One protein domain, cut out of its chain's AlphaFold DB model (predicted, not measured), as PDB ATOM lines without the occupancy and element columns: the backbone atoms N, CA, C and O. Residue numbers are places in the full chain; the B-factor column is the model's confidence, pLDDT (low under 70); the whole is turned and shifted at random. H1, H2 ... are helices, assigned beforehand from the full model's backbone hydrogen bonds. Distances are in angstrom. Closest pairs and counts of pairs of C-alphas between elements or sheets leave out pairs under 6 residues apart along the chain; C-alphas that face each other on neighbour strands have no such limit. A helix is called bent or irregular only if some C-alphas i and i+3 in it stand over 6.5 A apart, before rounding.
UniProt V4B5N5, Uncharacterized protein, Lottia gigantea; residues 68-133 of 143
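This is residues 68 to 133 of the 143 residues of an uncharacterized protein of Lottia gigantea (UniProt V4B5N5). An open, flat frame: the long helix H1 makes one side, the shorter helix H3 stands at the opposite side, and a long winding link, residues 99 to 121, crosses the space between them. At the end of H1 the chain turns a corner through the tight link, residues 92 to 94, past which lies H2, a single short turn of helix, and on the way to H3 the long link folds back on itself in a loop near residues 110 to 117. The printed part has 66 residues with three named helices, in the order H1, H2, H3, and no named strand; its class is all helix, with 39 residues in the helices. The whole is loose, with a radius of gyration of the C-alphas of 14.9 A, and its C-alphas span 41 by 34 by 12 A.

The longest helix by residues is H1, residues 68 to 91. A tight link of 3 residues joins it to H2, residues 95 to 98. H1 and H2 only just touch, with 3 pairs of C-alphas within 8 A; the closest are the C-alphas of Gly 88 and Leu 95, 6.2 A apart. H1 touches H2 with residues 84 to 88 alone. The centres of H1 and H2 are 14.6 A apart. A long link of 23 residues, 99 to 121, joins H2 to H3, residues 122 to 132. H3 touches no helix: H1 and H3 are apart, and H2 and H3 are apart although they follow each other in the chain. Residues 74 to 80, which belong to H1, stand free, and so do residues 127 to 133, of which 127 to 132 belong to H3. None of the three helices is bent or irregular. In the backbone of H1 every pair of O of residue i and N of residue i+4 is within hydrogen-bond range, in H3 this holds for 6 of 7 pairs, and H2 is too short for such a pair.

H1 has 24 residues and begins at C-alpha 68, at (36.639, -53.289, 53.139). It ends at C-alpha 91, at (44.426, -23.941, 36.371), 34.7 A from its first C-alpha. H2, from Leu 95 to Val 98, has 4 residues. Its first C-alpha is at (35.123, -27.127, 40.191). Along the long link, C-alpha 103 is at (33.404, -37.608, 36.118) and C-alpha 113 at (29.887, -48.972, 43.409). The C-alphas of residues 99 to 121 lie 4 to 19 A from the mean of all C-alphas. H3 has 11 residues and begins at Lys 122. It ends at C-alpha 132, at (14.670, -42.640, 23.154), 15.7 A from its first C-alpha.

The two C-alphas farthest apart in the domain are those of Gln 90, in H1, and Asn 121, the residue before H3, at 41.7 A. From the first to the last printed C-alpha, those of Ser 68 and Cys 133, the distance is 38.2 A. Without the stretches that stand free, the body has 52 residues, spans 41 by 28 by 13 A and has a radius of gyration of 14.2 A. The printed part has no cut, and its long link is the one from H2 to H3. The mean pLDDT of the printed part is 80.2; that of H1 is 85, that of H2 is 90 and that of H3 is 75. The model's confidence is low, under 70, at 9 residues: 68 to 70, 114 to 115, 121 to 123, and 133.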
ATOM      1  N   SER A  68      35.452 -53.495  53.973       57.78
ATOM      2  CA  SER A  68      36.639 -53.289  53.139       57.78
ATOM      3  C   SER A  68      36.354 -52.617  51.789       57.78
ATOM      4  O   SER A  68      37.047 -51.670  51.436       57.78
ATOM      5  N   GLY A  69      35.304 -53.023  51.063       62.09
ATOM      6  CA  GLY A  69      34.981 -52.399  49.772       62.09
ATOM      7  C   GLY A  69      34.596 -50.918  49.889       62.09
ATOM      8  O   GLY A  69      34.990 -50.112  49.055       62.09
ATOM      9  N   LYS A  70      33.870 -50.540  50.950       69.31
ATOM     10  CA  LYS A  70      33.427 -49.153  51.167       69.31
ATOM     11  C   LYS A  70      34.587 -48.242  51.565       69.31
ATOM     12  O   LYS A  70      34.668 -47.122  51.075       69.31
ATOM     13  N   GLU A  71      35.491 -48.741  52.406       75.00
ATOM     14  CA  GLU A  71      36.700 -48.020  52.820       75.00
ATOM     15  C   GLU A  71      37.594 -47.714  51.608       75.00
ATOM     16  O   GLU A  71      38.033 -46.583  51.418       75.00
ATOM     17  N   VAL A  72      37.812 -48.702  50.733       74.00
ATOM     18  CA  VAL A  72      38.637 -48.541  49.524       74.00
ATOM     19  C   VAL A  72      38.034 -47.517  48.557       74.00
ATOM     20  O   VAL A  72      38.775 -46.701  47.999       74.00
ATOM     21  N   ILE A  73      36.709 -47.515  48.386       77.75
ATOM     22  CA  ILE A  73      36.006 -46.519  47.562       77.75
ATOM     23  C   ILE A  73      36.194 -45.119  48.158       77.75
ATOM     24  O   ILE A  73      36.671 -44.224  47.467       77.75
ATOM     25  N   LEU A  74      35.954 -44.949  49.463       83.25
ATOM     26  CA  LEU A  74      36.096 -43.655  50.139       83.25
ATOM     27  C   LEU A  74      37.528 -43.096  50.050       83.25
ATOM     28  O   LEU A  74      37.735 -41.904  49.825       83.25
ATOM     29  N   GLN A  75      38.535 -43.958  50.203       83.94
ATOM     30  CA  GLN A  75      39.946 -43.585  50.064       83.94
ATOM     31  C   GLN A  75      40.285 -43.153  48.630       83.94
ATOM     32  O   GLN A  75      41.098 -42.245  48.434       83.94
ATOM     33  N   SER A  76      39.670 -43.791  47.635       82.81
ATOM     34  CA  SER A  76      39.854 -43.466  46.218       82.81
ATOM     35  C   SER A  76      39.201 -42.127  45.868       82.81
ATOM     36  O   SER A  76      39.864 -41.267  45.288       82.81
ATOM     37  N   ASP A  77      37.970 -41.901  46.328       85.75
ATOM     38  CA  ASP A  77      37.247 -40.637  46.144       85.75
ATOM     39  C   ASP A  77      37.990 -39.473  46.803       85.75
ATOM     40  O   ASP A  77      38.197 -38.428  46.185       85.75
ATOM     41  N   ARG A  78      38.501 -39.665  48.027       91.00
ATOM     42  CA  ARG A  78      39.301 -38.640  48.713       91.00
ATOM     43  C   ARG A  78      40.540 -38.244  47.907       91.00
ATOM     44  O   ARG A  78      40.859 -37.060  47.819       91.00
ATOM     45  N   LYS A  79      41.241 -39.221  47.318       90.88
ATOM     46  CA  LYS A  79      42.411 -38.968  46.458       90.88
ATOM     47  C   LYS A  79      42.033 -38.257  45.158       90.88
ATOM     48  O   LYS A  79      42.828 -37.469  44.653       90.88
ATOM     49  N   LEU A  80      40.856 -38.539  44.605       90.19
ATOM     50  CA  LEU A  80      40.355 -37.855  43.417       90.19
ATOM     51  C   LEU A  80      40.040 -36.388  43.734       90.19
ATOM     52  O   LEU A  80      40.578 -35.496  43.078       90.19
ATOM     53  N   PHE A  81      39.254 -36.124  44.780       91.12
ATOM     54  CA  PHE A  81      38.879 -34.760  45.164       91.12
ATOM     55  C   PHE A  81      40.075 -33.901  45.575       91.12
ATOM     56  O   PHE A  81      40.117 -32.724  45.223       91.12
ATOM     57  N   SER A  82      41.081 -34.470  46.250       93.81
ATOM     58  CA  SER A  82      42.296 -33.716  46.582       93.81
ATOM     59  C   SER A  82      43.051 -33.263  45.329       93.81
ATOM     60  O   SER A  82      43.516 -32.127  45.267       93.81
ATOM     61  N   ARG A  83      43.125 -34.115  44.298       92.88
ATOM     62  CA  ARG A  83      43.729 -33.758  43.008       92.88
ATOM     63  C   ARG A  83      42.910 -32.708  42.268       92.88
ATOM     64  O   ARG A  83      43.502 -31.759  41.763       92.88
ATOM     65  N   LEU A  84      41.581 -32.844  42.227       91.88
ATOM     66  CA  LEU A  84      40.715 -31.828  41.623       91.88
ATOM     67  C   LEU A  84      40.893 -30.471  42.307       91.88
ATOM     68  O   LEU A  84      40.995 -29.471  41.612       91.88
ATOM     69  N   LEU A  85      40.994 -30.434  43.637       93.56
ATOM     70  CA  LEU A  85      41.189 -29.188  44.379       93.56
ATOM     71  C   LEU A  85      42.493 -28.480  43.986       93.56
ATOM     72  O   LEU A  85      42.476 -27.288  43.687       93.56
ATOM     73  N   ILE A  86      43.602 -29.224  43.929       94.25
ATOM     74  CA  ILE A  86      44.910 -28.689  43.518       94.25
ATOM     75  C   ILE A  86      44.854 -28.186  42.069       94.25
ATOM     76  O   ILE A  86      45.297 -27.079  41.773       94.25
ATOM     77  N   ILE A  87      44.278 -28.979  41.163       91.94
ATOM     78  CA  ILE A  87      44.164 -28.626  39.743       91.94
ATOM     79  C   ILE A  87      43.255 -27.406  39.550       91.94
ATOM     80  O   ILE A  87      43.585 -26.529  38.755       91.94
ATOM     81  N   GLY A  88      42.146 -27.327  40.287       91.75
ATOM     82  CA  GLY A  88      41.217 -26.198  40.268       91.75
ATOM     83  C   GLY A  88      41.897 -24.891  40.658       91.75
ATOM     84  O   GLY A  88      41.731 -23.887  39.971       91.75
ATOM     85  N   GLN A  89      42.742 -24.932  41.693       90.19
ATOM     86  CA  GLN A  89      43.544 -23.784  42.119       90.19
ATOM     87  C   GLN A  89      44.635 -23.421  41.103       90.19
ATOM     88  O   GLN A  89      44.818 -22.247  40.798       90.19
ATOM     89  N   GLN A  90      45.345 -24.410  40.552       93.06
ATOM     90  CA  GLN A  90      46.472 -24.168  39.646       93.06
ATOM     91  C   GLN A  90      46.036 -23.695  38.250       93.06
ATOM     92  O   GLN A  90      46.746 -22.921  37.615       93.06
ATOM     93  N   ARG A  91      44.902 -24.192  37.743       92.00
ATOM     94  CA  ARG A  91      44.426 -23.941  36.371       92.00
ATOM     95  C   ARG A  91      43.202 -23.027  36.303       92.00
ATOM     96  O   ARG A  91      42.598 -22.934  35.239       92.00
ATOM     97  N   SER A  92      42.810 -22.408  37.423       87.62
ATOM     98  CA  SER A  92      41.590 -21.591  37.538       87.62
ATOM     99  C   SER A  92      40.345 -22.283  36.958       87.62
ATOM    100  O   SER A  92      39.553 -21.669  36.249       87.62
ATOM    101  N   ILE A  93      40.199 -23.586  37.219       88.69
ATOM    102  CA  ILE A  93      39.049 -24.373  36.758       88.69
ATOM    103  C   ILE A  93      37.928 -24.239  37.786       88.69
ATOM    104  O   ILE A  93      38.144 -24.493  38.974       88.69
ATOM    105  N   ASP A  94      36.720 -23.904  37.326       90.94
ATOM    106  CA  ASP A  94      35.539 -23.906  38.185       90.94
ATOM    107  C   ASP A  94      35.106 -25.343  38.504       90.94
ATOM    108  O   ASP A  94      34.432 -26.024  37.727       90.94
ATOM    109  N   LEU A  95      35.496 -25.808  39.690       90.50
ATOM    110  CA  LEU A  95      35.123 -27.127  40.191       90.50
ATOM    111  C   LEU A  95      33.613 -27.288  40.360       90.50
ATOM    112  O   LEU A  95      33.126 -28.415  40.288       90.50
ATOM    113  N   LYS A  96      32.864 -26.198  40.564       90.12
ATOM    114  CA  LYS A  96      31.406 -26.257  40.682       90.12
ATOM    115  C   LYS A  96      30.771 -26.687  39.364       90.12
ATOM    116  O   LYS A  96      29.879 -27.531  39.375       90.12
ATOM    117  N   GLU A  97      31.253 -26.143  38.249       90.44
ATOM    118  CA  GLU A  97      30.772 -26.518  36.920       90.44
ATOM    119  C   GLU A  97      31.253 -27.921  36.532       90.44
ATOM    120  O   GLU A  97      30.462 -28.734  36.067       90.44
ATOM    121  N   VAL A  98      32.510 -28.273  36.819       88.44
ATOM    122  CA  VAL A  98      33.040 -29.621  36.539       88.44
ATOM    123  C   VAL A  98      32.255 -30.716  37.272       88.44
ATOM    124  O   VAL A  98      31.911 -31.734  36.672       88.44
ATOM    125  N   LEU A  99      31.925 -30.509  38.551       88.62
ATOM    126  CA  LEU A  99      31.174 -31.476  39.365       88.62
ATOM    127  C   LEU A  99      29.682 -31.555  39.022       88.62
ATOM    128  O   LEU A  99      28.977 -32.414  39.554       88.62
ATOM    129  N   ARG A 100      29.191 -30.686  38.134       87.06
ATOM    130  CA  ARG A 100      27.832 -30.767  37.596       87.06
ATOM    131  C   ARG A 100      27.667 -31.939  36.628       87.06
ATOM    132  O   ARG A 100      26.556 -32.440  36.460       87.06
ATOM    133  N   TYR A 101      28.767 -32.389  36.028       84.69
ATOM    134  CA  TYR A 101      28.801 -33.501  35.086       84.69
ATOM    135  C   TYR A 101      29.373 -34.762  35.739       84.69
ATOM    136  O   TYR A 101      30.096 -34.722  36.735       84.69
ATOM    137  N   SER A 102      29.044 -35.921  35.166       81.50
ATOM    138  CA  SER A 102      29.618 -37.188  35.614       81.50
ATOM    139  C   SER A 102      31.108 -37.239  35.276       81.50
ATOM    140  O   SER A 102      31.477 -37.191  34.108       81.50
ATOM    141  N   LEU A 103      31.958 -37.404  36.293       80.69
ATOM    142  CA  LEU A 103      33.404 -37.608  36.118       80.69
ATOM    143  C   LEU A 103      33.769 -39.048  35.726       80.69
ATOM    144  O   LEU A 103      34.921 -39.338  35.412       80.69
ATOM    145  N   GLY A 104      32.798 -39.962  35.799       76.44
ATOM    146  CA  GLY A 104      32.938 -41.353  35.389       76.44
ATOM    147  C   GLY A 104      32.317 -41.613  34.014       76.44
ATOM    148  O   GLY A 104      31.429 -40.865  33.597       76.44
ATOM    149  N   PRO A 105      32.712 -42.714  33.347       73.75
ATOM    150  CA  PRO A 105      32.168 -43.112  32.042       73.75
ATOM    151  C   PRO A 105      30.664 -43.417  32.086       73.75
ATOM    152  O   PRO A 105      30.001 -43.444  31.057       73.75
ATOM    153  N   VAL A 106      30.126 -43.657  33.284       75.12
ATOM    154  CA  VAL A 106      28.711 -43.908  33.543       75.12
ATOM    155  C   VAL A 106      28.272 -42.971  34.659       75.12
ATOM    156  O   VAL A 106      28.980 -42.819  35.657       75.12
ATOM    157  N   SER A 107      27.101 -42.353  34.509       75.25
ATOM    158  CA  SER A 107      26.538 -41.496  35.550       75.25
ATOM    159  C   SER A 107      26.273 -42.292  36.831       75.25
ATOM    160  O   SER A 107      25.845 -43.447  36.793       75.25
ATOM    161  N   TYR A 108      26.497 -41.668  37.991       72.69
ATOM    162  CA  TYR A 108      26.336 -42.312  39.301       72.69
ATOM    163  C   TYR A 108      24.993 -43.053  39.508       72.69
ATOM    164  O   TYR A 108      25.005 -44.141  40.082       72.69
ATOM    165  N   PRO A 109      23.833 -42.562  39.012       73.62
ATOM    166  CA  PRO A 109      22.565 -43.286  39.133       73.62
ATOM    167  C   PRO A 109      22.540 -44.633  38.397       73.62
ATOM    168  O   PRO A 109      21.777 -45.519  38.787       73.62
ATOM    169  N   LEU A 110      23.351 -44.766  37.344       75.50
ATOM    170  CA  LEU A 110      23.451 -45.926  36.454       75.50
ATOM    171  C   LEU A 110      24.702 -46.774  36.733       75.50
ATOM    172  O   LEU A 110      24.836 -47.873  36.192       75.50
ATOM    173  N   ALA A 111      25.605 -46.287  37.583       77.00
ATOM    174  CA  ALA A 111      26.834 -46.962  37.953       77.00
ATOM    175  C   ALA A 111      26.646 -47.863  39.186       77.00
ATOM    176  O   ALA A 111      25.885 -47.591  40.113       77.00
ATOM    177  N   SER A 112      27.380 -48.967  39.196       76.44
ATOM    178  CA  SER A 112      27.659 -49.771  40.378       76.44
ATOM    179  C   SER A 112      28.717 -49.073  41.238       76.44
ATOM    180  O   SER A 112      29.439 -48.198  40.763       76.44
ATOM    181  N   ALA A 113      28.887 -49.515  42.483       70.69
ATOM    182  CA  ALA A 113      29.887 -48.972  43.409       70.69
ATOM    183  C   ALA A 113      31.334 -49.023  42.868       70.69
ATOM    184  O   ALA A 113      32.183 -48.258  43.308       70.69
ATOM    185  N   ASN A 114      31.600 -49.895  41.891       68.06
ATOM    186  CA  ASN A 114      32.903 -50.041  41.239       68.06
ATOM    187  C   ASN A 114      33.021 -49.239  39.921       68.06
ATOM    188  O   ASN A 114      33.958 -49.460  39.163       68.06
ATOM    189  N   GLY A 115      32.047 -48.384  39.587       69.56
ATOM    190  CA  GLY A 115      32.039 -47.569  38.363       69.56
ATOM    191  C   GLY A 115      31.582 -48.286  37.083       69.56
ATOM    192  O   GLY A 115      31.424 -47.643  36.050       69.56
ATOM    193  N   SER A 116      31.323 -49.598  37.127       75.00
ATOM    194  CA  SER A 116      30.721 -50.342  36.007       75.00
ATOM    195  C   SER A 116      29.219 -50.064  35.888       75.00
ATOM    196  O   SER A 116      28.591 -49.711  36.880       75.00
ATOM    197  N   ILE A 117      28.596 -50.341  34.740       77.06
ATOM    198  CA  ILE A 117      27.129 -50.257  34.592       77.06
ATOM    199  C   ILE A 117      26.434 -51.171  35.622       77.06
ATOM    200  O   ILE A 117      26.842 -52.319  35.846       77.06
ATOM    201  N   ALA A 118      25.405 -50.654  36.293       77.06
ATOM    202  CA  ALA A 118      24.648 -51.381  37.304       77.06
ATOM    203  C   ALA A 118      23.824 -52.511  36.666       77.06
ATOM    204  O   ALA A 118      22.909 -52.249  35.905       77.06
ATOM    205  N   LYS A 119      24.065 -53.775  37.040       70.75
ATOM    206  CA  LYS A 119      23.374 -54.955  36.462       70.75
ATOM    207  C   LYS A 119      21.899 -55.123  36.870       70.75
ATOM    208  O   LYS A 119      21.248 -56.074  36.458       70.75
ATOM    209  N   THR A 120      21.395 -54.263  37.749       71.88
ATOM    210  CA  THR A 120      20.017 -54.316  38.278       71.88
ATOM    211  C   THR A 120      19.003 -53.729  37.293       71.88
ATOM    212  O   THR A 120      19.407 -53.150  36.295       71.88
ATOM    213  N   ASN A 121      17.705 -53.739  37.623       65.69
ATOM    214  CA  ASN A 121      16.631 -53.093  36.842       65.69
ATOM    215  C   ASN A 121      16.924 -51.630  36.426       65.69
ATOM    216  O   ASN A 121      16.349 -51.143  35.460       65.69
ATOM    217  N   LYS A 122      17.857 -50.934  37.096       66.31
ATOM    218  CA  LYS A 122      18.383 -49.629  36.659       66.31
ATOM    219  C   LYS A 122      19.119 -49.653  35.305       66.31
ATOM    220  O   LYS A 122      19.075 -48.648  34.611       66.31
ATOM    221  N   ALA A 123      19.734 -50.761  34.888       67.69
ATOM    222  CA  ALA A 123      20.292 -50.902  33.535       67.69
ATOM    223  C   ALA A 123      19.207 -50.937  32.452       67.69
ATOM    224  O   ALA A 123      19.450 -50.478  31.344       67.69
ATOM    225  N   ALA A 124      17.993 -51.408  32.757       70.75
ATOM    226  CA  ALA A 124      16.898 -51.363  31.787       70.75
ATOM    227  C   ALA A 124      16.505 -49.913  31.436       70.75
ATOM    228  O   ALA A 124      16.091 -49.646  30.310       70.75
ATOM    229  N   LEU A 125      16.700 -48.967  32.368       74.38
ATOM    230  CA  LEU A 125      16.518 -47.536  32.098       74.38
ATOM    231  C   LEU A 125      17.561 -47.000  31.116       74.38
ATOM    232  O   LEU A 125      17.207 -46.169  30.290       74.38
ATOM    233  N   LEU A 126      18.809 -47.481  31.173       75.31
ATOM    234  CA  LEU A 126      19.843 -47.111  30.200       75.31
ATOM    235  C   LEU A 126      19.367 -47.453  28.782       75.31
ATOM    236  O   LEU A 126      19.331 -46.573  27.932       75.31
ATOM    237  N   HIS A 127      18.895 -48.683  28.566       77.44
ATOM    238  CA  HIS A 127      18.384 -49.114  27.262       77.44
ATOM    239  C   HIS A 127      17.148 -48.330  26.809       77.44
ATOM    240  O   HIS A 127      16.999 -48.033  25.626       77.44
ATOM    241  N   LEU A 128      16.258 -47.958  27.732       79.00
ATOM    242  CA  LEU A 128      15.115 -47.103  27.408       79.00
ATOM    243  C   LEU A 128      15.567 -45.700  26.972       79.00
ATOM    244  O   LEU A 128      15.049 -45.168  25.991       79.00
ATOM    245  N   ILE A 129      16.550 -45.127  27.674       76.75
ATOM    246  CA  ILE A 129      17.129 -43.819  27.353       76.75
ATOM    247  C   ILE A 129      17.845 -43.875  25.997       76.75
ATOM    248  O   ILE A 129      17.555 -43.038  25.148       76.75
ATOM    249  N   GLU A 130      18.692 -44.879  25.756       80.44
ATOM    250  CA  GLU A 130      19.378 -45.117  24.473       80.44
ATOM    251  C   GLU A 130      18.380 -45.215  23.311       80.44
ATOM    252  O   GLU A 130      18.547 -44.566  22.282       80.44
ATOM    253  N   ASN A 131      17.285 -45.955  23.500       79.12
ATOM    254  CA  ASN A 131      16.248 -46.102  22.479       79.12
ATOM    255  C   ASN A 131      15.453 -44.807  22.234       79.12
ATOM    256  O   ASN A 131      14.928 -44.609  21.134       79.12
ATOM    257  N   SER A 132      15.356 -43.936  23.242       72.81
ATOM    258  CA  SER A 132      14.670 -42.640  23.154       72.81
ATOM    259  C   SER A 132      15.553 -41.502  22.615       72.81
ATOM    260  O   SER A 132      15.035 -40.590  21.972       72.81
ATOM    261  N   CYS A 133      16.877 -41.560  22.807       63.69
ATOM    262  CA  CYS A 133      17.852 -40.560  22.349       63.69
ATOM    263  C   CYS A 133      18.492 -41.025  21.030       63.69
ATOM    264  O   CYS A 133      19.644 -41.443  20.993       63.69
TER     265      CYS A 133